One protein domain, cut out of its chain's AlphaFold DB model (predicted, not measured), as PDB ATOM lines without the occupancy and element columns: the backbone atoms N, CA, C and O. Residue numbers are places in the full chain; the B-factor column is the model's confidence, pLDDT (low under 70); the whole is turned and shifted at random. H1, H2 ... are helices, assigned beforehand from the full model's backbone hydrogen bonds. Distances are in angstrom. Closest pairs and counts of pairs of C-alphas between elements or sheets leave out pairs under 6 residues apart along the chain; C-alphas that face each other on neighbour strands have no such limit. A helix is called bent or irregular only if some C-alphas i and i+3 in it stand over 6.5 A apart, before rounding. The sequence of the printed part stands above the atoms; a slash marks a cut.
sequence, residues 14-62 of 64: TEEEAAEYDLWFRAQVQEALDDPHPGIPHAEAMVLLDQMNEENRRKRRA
ATOM      1  N   THR A  14     -23.296  -4.606  61.775       84.38
ATOM      2  CA  THR A  14     -23.339  -3.557  62.803       84.38
ATOM      3  C   THR A  14     -24.722  -3.390  63.432       84.38
ATOM      4  O   THR A  14     -25.751  -3.675  62.821       84.38
ATOM      5  N   GLU A  15     -24.752  -2.864  64.659       83.06
ATOM      6  CA  GLU A  15     -26.000  -2.469  65.332       83.06
ATOM      7  C   GLU A  15     -26.750  -1.350  64.591       83.06
ATOM      8  O   GLU A  15     -27.976  -1.300  64.638       83.06
ATOM      9  N   GLU A  16     -26.026  -0.461  63.908       87.25
ATOM     10  CA  GLU A  16     -26.612   0.639  63.134       87.25
ATOM     11  C   GLU A  16     -27.373   0.106  61.916       87.25
ATOM     12  O   GLU A  16     -28.544   0.429  61.739       87.25
ATOM     13  N   GLU A  17     -26.762  -0.801  61.151       87.75
ATOM     14  CA  GLU A  17     -27.407  -1.474  60.018       87.75
ATOM     15  C   GLU A  17     -28.634  -2.289  60.456       87.75
ATOM     16  O   GLU A  17     -29.693  -2.211  59.829       87.75
ATOM     17  N   ALA A  18     -28.529  -3.016  61.575       87.75
ATOM     18  CA  ALA A  18     -29.660  -3.745  62.142       87.75
ATOM     19  C   ALA A  18     -30.817  -2.805  62.516       87.75
ATOM     20  O   ALA A  18     -31.975  -3.107  62.234       87.75
ATOM     21  N   ALA A  19     -30.520  -1.649  63.121       90.00
ATOM     22  CA  ALA A  19     -31.533  -0.667  63.493       90.00
ATOM     23  C   ALA A  19     -32.189  -0.007  62.269       90.00
ATOM     24  O   ALA A  19     -33.405   0.201  62.260       90.00
ATOM     25  N   GLU A  20     -31.412   0.301  61.227       92.56
ATOM     26  CA  GLU A  20     -31.936   0.826  59.964       92.56
ATOM     27  C   GLU A  20     -32.853  -0.186  59.269       92.56
ATOM     28  O   GLU A  20     -33.957   0.174  58.840       92.56
ATOM     29  N   TYR A  21     -32.448  -1.460  59.220       91.62
ATOM     30  CA  TYR A  21     -33.280  -2.532  58.684       91.62
ATOM     31  C   TYR A  21     -34.573  -2.695  59.482       91.62
ATOM     32  O   TYR A  21     -35.648  -2.765  58.889       91.62
ATOM     33  N   ASP A  22     -34.497  -2.706  60.813       93.94
ATOM     34  CA  ASP A  22     -35.665  -2.841  61.685       93.94
ATOM     35  C   ASP A  22     -36.683  -1.715  61.458       93.94
ATOM     36  O   ASP A  22     -37.893  -1.962  61.413       93.94
ATOM     37  N   LEU A  23     -36.210  -0.474  61.294       96.06
ATOM     38  CA  LEU A  23     -37.065   0.679  61.001       96.06
ATOM     39  C   LEU A  23     -37.749   0.537  59.641       96.06
ATOM     40  O   LEU A  23     -38.968   0.707  59.544       96.06
ATOM     41  N   TRP A  24     -36.983   0.201  58.604       96.31
ATOM     42  CA  TRP A  24     -37.521  -0.028  57.266       96.31
ATOM     43  C   TRP A  24     -38.521  -1.191  57.248       96.31
ATOM     44  O   TRP A  24     -39.622  -1.047  56.718       96.31
ATOM     45  N   PHE A  25     -38.190  -2.317  57.882       96.06
ATOM     46  CA  PHE A  25     -39.029  -3.510  57.918       96.06
ATOM     47  C   PHE A  25     -40.361  -3.236  58.618       96.06
ATOM     48  O   PHE A  25     -41.419  -3.584  58.096       96.06
ATOM     49  N   ARG A  26     -40.344  -2.541  59.762       97.25
ATOM     50  CA  ARG A  26     -41.574  -2.132  60.460       97.25
ATOM     51  C   ARG A  26     -42.426  -1.195  59.613       97.25
ATOM     52  O   ARG A  26     -43.644  -1.352  59.607       97.25
ATOM     53  N   ALA A  27     -41.809  -0.257  58.894       97.81
ATOM     54  CA  ALA A  27     -42.533   0.631  57.990       97.81
ATOM     55  C   ALA A  27     -43.200  -0.149  56.844       97.81
ATOM     56  O   ALA A  27     -44.376   0.069  56.571       97.81
ATOM     57  N   GLN A  28     -42.492  -1.104  56.234       97.19
ATOM     58  CA  GLN A  28     -43.040  -1.971  55.183       97.19
ATOM     59  C   GLN A  28     -44.174  -2.873  55.689       97.19
ATOM     60  O   GLN A  28     -45.181  -3.046  55.008       97.19
ATOM     61  N   VAL A  29     -44.047  -3.425  56.899       97.00
ATOM     62  CA  VAL A  29     -45.120  -4.217  57.520       97.00
ATOM     63  C   VAL A  29     -46.339  -3.345  57.806       97.00
ATOM     64  O   VAL A  29     -47.457  -3.776  57.544       97.00
ATOM     65  N   GLN A  30     -46.144  -2.129  58.317       97.62
ATOM     66  CA  GLN A  30     -47.254  -1.217  58.585       97.62
ATOM     67  C   GLN A  30     -47.973  -0.820  57.292       97.62
ATOM     68  O   GLN A  30     -49.195  -0.875  57.251       97.62
ATOM     69  N   GLU A  31     -47.234  -0.516  56.222       97.06
ATOM     70  CA  GLU A  31     -47.802  -0.237  54.898       97.06
ATOM     71  C   GLU A  31     -48.666  -1.402  54.386       97.06
ATOM     72  O   GLU A  31     -49.776  -1.182  53.906       97.06
ATOM     73  N   ALA A  32     -48.208  -2.646  54.558       93.75
ATOM     74  CA  ALA A  32     -48.973  -3.835  54.176       93.75
ATOM     75  C   ALA A  32     -50.203  -4.093  55.068       93.75
ATOM     76  O   ALA A  32     -51.186  -4.660  54.601       93.75
ATOM     77  N   LEU A  33     -50.155  -3.712  56.349       95.25
ATOM     78  CA  LEU A  33     -51.299  -3.812  57.266       95.25
ATOM     79  C   LEU A  33     -52.343  -2.717  57.021       95.25
ATOM     80  O   LEU A  33     -53.533  -2.957  57.227       95.25
ATOM     81  N   ASP A  34     -51.896  -1.533  56.607       97.19
ATOM     82  CA  ASP A  34     -52.752  -0.394  56.278       97.19
ATOM     83  C   ASP A  34     -53.410  -0.541  54.895       97.19
ATOM     84  O   ASP A  34     -54.351   0.193  54.581       97.19
ATOM     85  N   ASP A  35     -52.944  -1.488  54.075       95.44
ATOM     86  CA  ASP A  35     -53.535  -1.800  52.780       95.44
ATOM     87  C   ASP A  35     -54.976  -2.341  52.952       95.44
ATOM     88  O   ASP A  35     -55.181  -3.409  53.539       95.44
ATOM     89  N   PRO A  36     -56.010  -1.641  52.436       95.69
ATOM     90  CA  PRO A  36     -57.398  -2.077  52.574       95.69
ATOM     91  C   PRO A  36     -57.762  -3.278  51.687       95.69
ATOM     92  O   PRO A  36     -58.893  -3.770  51.774       95.69
ATOM     93  N   HIS A  37     -56.876  -3.725  50.792       93.81
ATOM     94  CA  HIS A  37     -57.181  -4.832  49.894       93.81
ATOM     95  C   HIS A  37     -57.252  -6.167  50.654       93.81
ATOM     96  O   HIS A  37     -56.408  -6.466  51.499       93.81
ATOM     97  N   PRO A  38     -58.248  -7.022  50.354       93.12
ATOM     98  CA  PRO A  38     -58.303  -8.346  50.946       93.12
ATOM     99  C   PRO A  38     -57.116  -9.187  50.467       93.12
ATOM    100  O   PRO A  38     -56.739  -9.147  49.295       93.12
ATOM    101  N   GLY A  39     -56.570 -10.004  51.367       92.25
ATOM    102  CA  GLY A  39     -55.559 -10.990  51.001       92.25
ATOM    103  C   GLY A  39     -56.073 -11.952  49.924       92.25
ATOM    104  O   GLY A  39     -57.242 -12.345  49.921       92.25
ATOM    105  N   ILE A  40     -55.183 -12.350  49.019       95.12
ATOM    106  CA  ILE A  40     -55.493 -13.299  47.947       95.12
ATOM    107  C   ILE A  40     -55.289 -14.755  48.404       95.12
ATOM    108  O   ILE A  40     -54.420 -15.030  49.239       95.12
ATOM    109  N   PRO A  41     -56.044 -15.726  47.857       97.56
ATOM    110  CA  PRO A  41     -55.798 -17.141  48.104       97.56
ATOM    111  C   PRO A  41     -54.393 -17.564  47.662       97.56
ATOM    112  O   PRO A  41     -53.885 -17.114  46.637       97.56
ATOM    113  N   HIS A  42     -53.794 -18.520  48.376       96.00
ATOM    114  CA  HIS A  42     -52.445 -19.011  48.068       96.00
ATOM    115  C   HIS A  42     -52.276 -19.458  46.604       96.00
ATOM    116  O   HIS A  42     -51.283 -19.117  45.968       96.00
ATOM    117  N   ALA A  43     -53.253 -20.181  46.047       97.88
ATOM    118  CA  ALA A  43     -53.195 -20.639  44.658       97.88
ATOM    119  C   ALA A  43     -53.121 -19.473  43.657       97.88
ATOM    120  O   ALA A  43     -52.374 -19.541  42.685       97.88
ATOM    121  N   GLU A  44     -53.858 -18.392  43.914       97.31
ATOM    122  CA  GLU A  44     -53.839 -17.189  43.083       97.31
ATOM    123  C   GLU A  44     -52.508 -16.438  43.220       97.31
ATOM    124  O   GLU A  44     -51.916 -16.051  42.214       97.31
ATOM    125  N   ALA A  45     -51.970 -16.335  44.440       97.00
ATOM    126  CA  ALA A  45     -50.655 -15.742  44.686       97.00
ATOM    127  C   ALA A  45     -49.537 -16.445  43.901       97.00
ATOM    128  O   ALA A  45     -48.685 -15.782  43.309       97.00
ATOM    129  N   MET A  46     -49.559 -17.780  43.849       98.00
ATOM    130  CA  MET A  46     -48.565 -18.552  43.095       98.00
ATOM    131  C   MET A  46     -48.667 -18.307  41.586       98.00
ATOM    132  O   MET A  46     -47.643 -18.155  40.925       98.00
ATOM    133  N   VAL A  47     -49.886 -18.185  41.046       98.19
ATOM    134  CA  VAL A  47     -50.094 -17.852  39.626       98.19
ATOM    135  C   VAL A  47     -49.527 -16.470  39.295       98.19
ATOM    136  O   VAL A  47     -48.820 -16.325  38.297       98.19
ATOM    137  N   LEU A  48     -49.796 -15.464  40.132       97.12
ATOM    138  CA  LEU A  48     -49.270 -14.108  39.940       97.12
ATOM    139  C   LEU A  48     -47.738 -14.077  40.018       97.12
ATOM    140  O   LEU A  48     -47.080 -13.447  39.186       97.12
ATOM    141  N   LEU A  49     -47.156 -14.802  40.976       97.44
ATOM    142  CA  LEU A  49     -45.707 -14.914  41.128       97.44
ATOM    143  C   LEU A  49     -45.053 -15.549  39.890       97.44
ATOM    144  O   LEU A  49     -44.044 -15.040  39.393       97.44
ATOM    145  N   ASP A  50     -45.628 -16.630  39.364       97.94
ATOM    146  CA  ASP A  50     -45.125 -17.303  38.164       97.94
ATOM    147  C   ASP A  50     -45.183 -16.395  36.929       97.94
ATOM    148  O   ASP A  50     -44.213 -16.326  36.163       97.94
ATOM    149  N   GLN A  51     -46.273 -15.641  36.762       98.06
ATOM    150  CA  GLN A  51     -46.419 -14.659  35.685       98.06
ATOM    151  C   GLN A  51     -45.348 -13.565  35.766       98.06
ATOM    152  O   GLN A  51     -44.653 -13.304  34.778       98.06
ATOM    153  N   MET A  52     -45.156 -12.981  36.952       97.44
ATOM    154  CA  MET A  52     -44.143 -11.950  37.186       97.44
ATOM    155  C   MET A  52     -42.728 -12.476  36.900       97.44
ATOM    156  O   MET A  52     -41.914 -11.804  36.259       97.44
ATOM    157  N   ASN A  53     -42.428 -13.705  37.322       97.62
ATOM    158  CA  ASN A  53     -41.139 -14.340  37.060       97.62
ATOM    159  C   ASN A  53     -40.891 -14.557  35.565       97.62
ATOM    160  O   ASN A  53     -39.783 -14.297  35.083       97.62
ATOM    161  N   GLU A  54     -41.897 -15.001  34.812       97.94
ATOM    162  CA  GLU A  54     -41.757 -15.193  33.369       97.94
ATOM    163  C   GLU A  54     -41.595 -13.864  32.625       97.94
ATOM    164  O   GLU A  54     -40.762 -13.750  31.724       97.94
ATOM    165  N   GLU A  55     -42.314 -12.817  33.025       97.50
ATOM    166  CA  GLU A  55     -42.086 -11.464  32.513       97.50
ATOM    167  C   GLU A  55     -40.653 -10.993  32.733       97.50
ATOM    168  O   GLU A  55     -40.004 -10.521  31.795       97.50
ATOM    169  N   ASN A  56     -40.125 -11.174  33.940       96.69
ATOM    170  CA  ASN A  56     -38.754 -10.799  34.260       96.69
ATOM    171  C   ASN A  56     -37.732 -11.598  33.439       96.69
ATOM    172  O   ASN A  56     -36.750 -11.028  32.956       96.69
ATOM    173  N   ARG A  57     -37.968 -12.897  33.204       97.00
ATOM    174  CA  ARG A  57     -37.122 -13.720  32.320       97.00
ATOM    175  C   ARG A  57     -37.159 -13.229  30.880       97.00
ATOM    176  O   ARG A  57     -36.103 -13.109  30.262       97.00
ATOM    177  N   ARG A  58     -38.346 -12.916  30.352       97.19
ATOM    178  CA  ARG A  58     -38.505 -12.367  28.995       97.19
ATOM    179  C   ARG A  58     -37.756 -11.045  28.843       97.19
ATOM    180  O   ARG A  58     -36.988 -10.906  27.896       97.19
ATOM    181  N   LYS A  59     -37.900 -10.127  29.806       96.50
ATOM    182  CA  LYS A  59     -37.177  -8.842  29.827       96.50
ATOM    183  C   LYS A  59     -35.659  -9.042  29.808       96.50
ATOM    184  O   LYS A  59     -34.978  -8.412  29.011       96.50
ATOM    185  N   ARG A  60     -35.132  -9.961  30.626       95.31
ATOM    186  CA  ARG A  60     -33.689 -10.267  30.666       95.31
ATOM    187  C   ARG A  60     -33.169 -10.858  29.355       95.31
ATOM    188  O   ARG A  60     -32.091 -10.482  28.924       95.31
ATOM    189  N   ARG A  61     -33.936 -11.747  28.713       94.62
ATOM    190  CA  ARG A  61     -33.577 -12.328  27.406       94.62
ATOM    191  C   ARG A  61     -33.586 -11.304  26.273       94.62
ATOM    192  O   ARG A  61     -32.825 -11.461  25.339       94.62
ATOM    193  N   ALA A  62     -34.458 -10.299  26.340       89.00
ATOM    194  CA  ALA A  62     -34.523  -9.232  25.341       89.00
ATOM    195  C   ALA A  62     -33.439  -8.153  25.530       89.00
ATOM    196  O   ALA A  62     -33.206  -7.364  24.619       89.00
TER     197      ALA A  62
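This is residues 14 to 62 of the 64 residues of the protein "Stability determinant" of Pseudomonas atacamensis (UniProt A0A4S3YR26). The model is an open arch: two helices, H1 and H2, make its two legs, and residues 35 to 41 bridge them at the top. The legs spread away from the bridge with empty space between them, and neither packs on the other. The printed part has 49 residues with two named helices, H1 then H2 along the chain, and no named strand; the class is all helix. It is extended, with a radius of gyration of the C-alphas of 16.2 A, and flat, spanning 39 by 31 by 14 A.

After Thr 14, H1 takes residues 15 to 34 and is 28.3 A long from first to last C-alpha. It begins with C-alpha 15 at (-26.000, -2.469, 65.332) and ends with C-alpha 34 at (-52.752, -0.394, 56.278). H2 takes residues 42 to 62 and is 30.6 A long, from C-alpha 42 at (-52.445, -19.011, 48.068) to C-alpha 62 at (-34.523, -9.232, 25.341). Neither helix is bent.

H1 and H2 are apart, with no C-alpha of the one within 8 A of the other. Between the ends of H1, x goes from -26.000 to -52.752; between the ends of H2 it comes back from -52.445 to -34.523, while z falls from 48.068 to 25.341. In both H1 and H2 every O i to N i+4 pair is within hydrogen-bond range.

The two C-alphas farthest apart, those of Glu 15 and Ala 62, are 41.4 A from each other. Residues 14 to 62, of which 15 to 34 belong to H1 and 42 to 62 belong to H2, stand free: within 10 A of each of their C-alphas there is no C-alpha 8 or more residues away along the chain. The link from H1 to H2, with 7 residues, is short but not tight. The printed part has no cut. Its mean pLDDT is 94.9, and no printed residue is under 70.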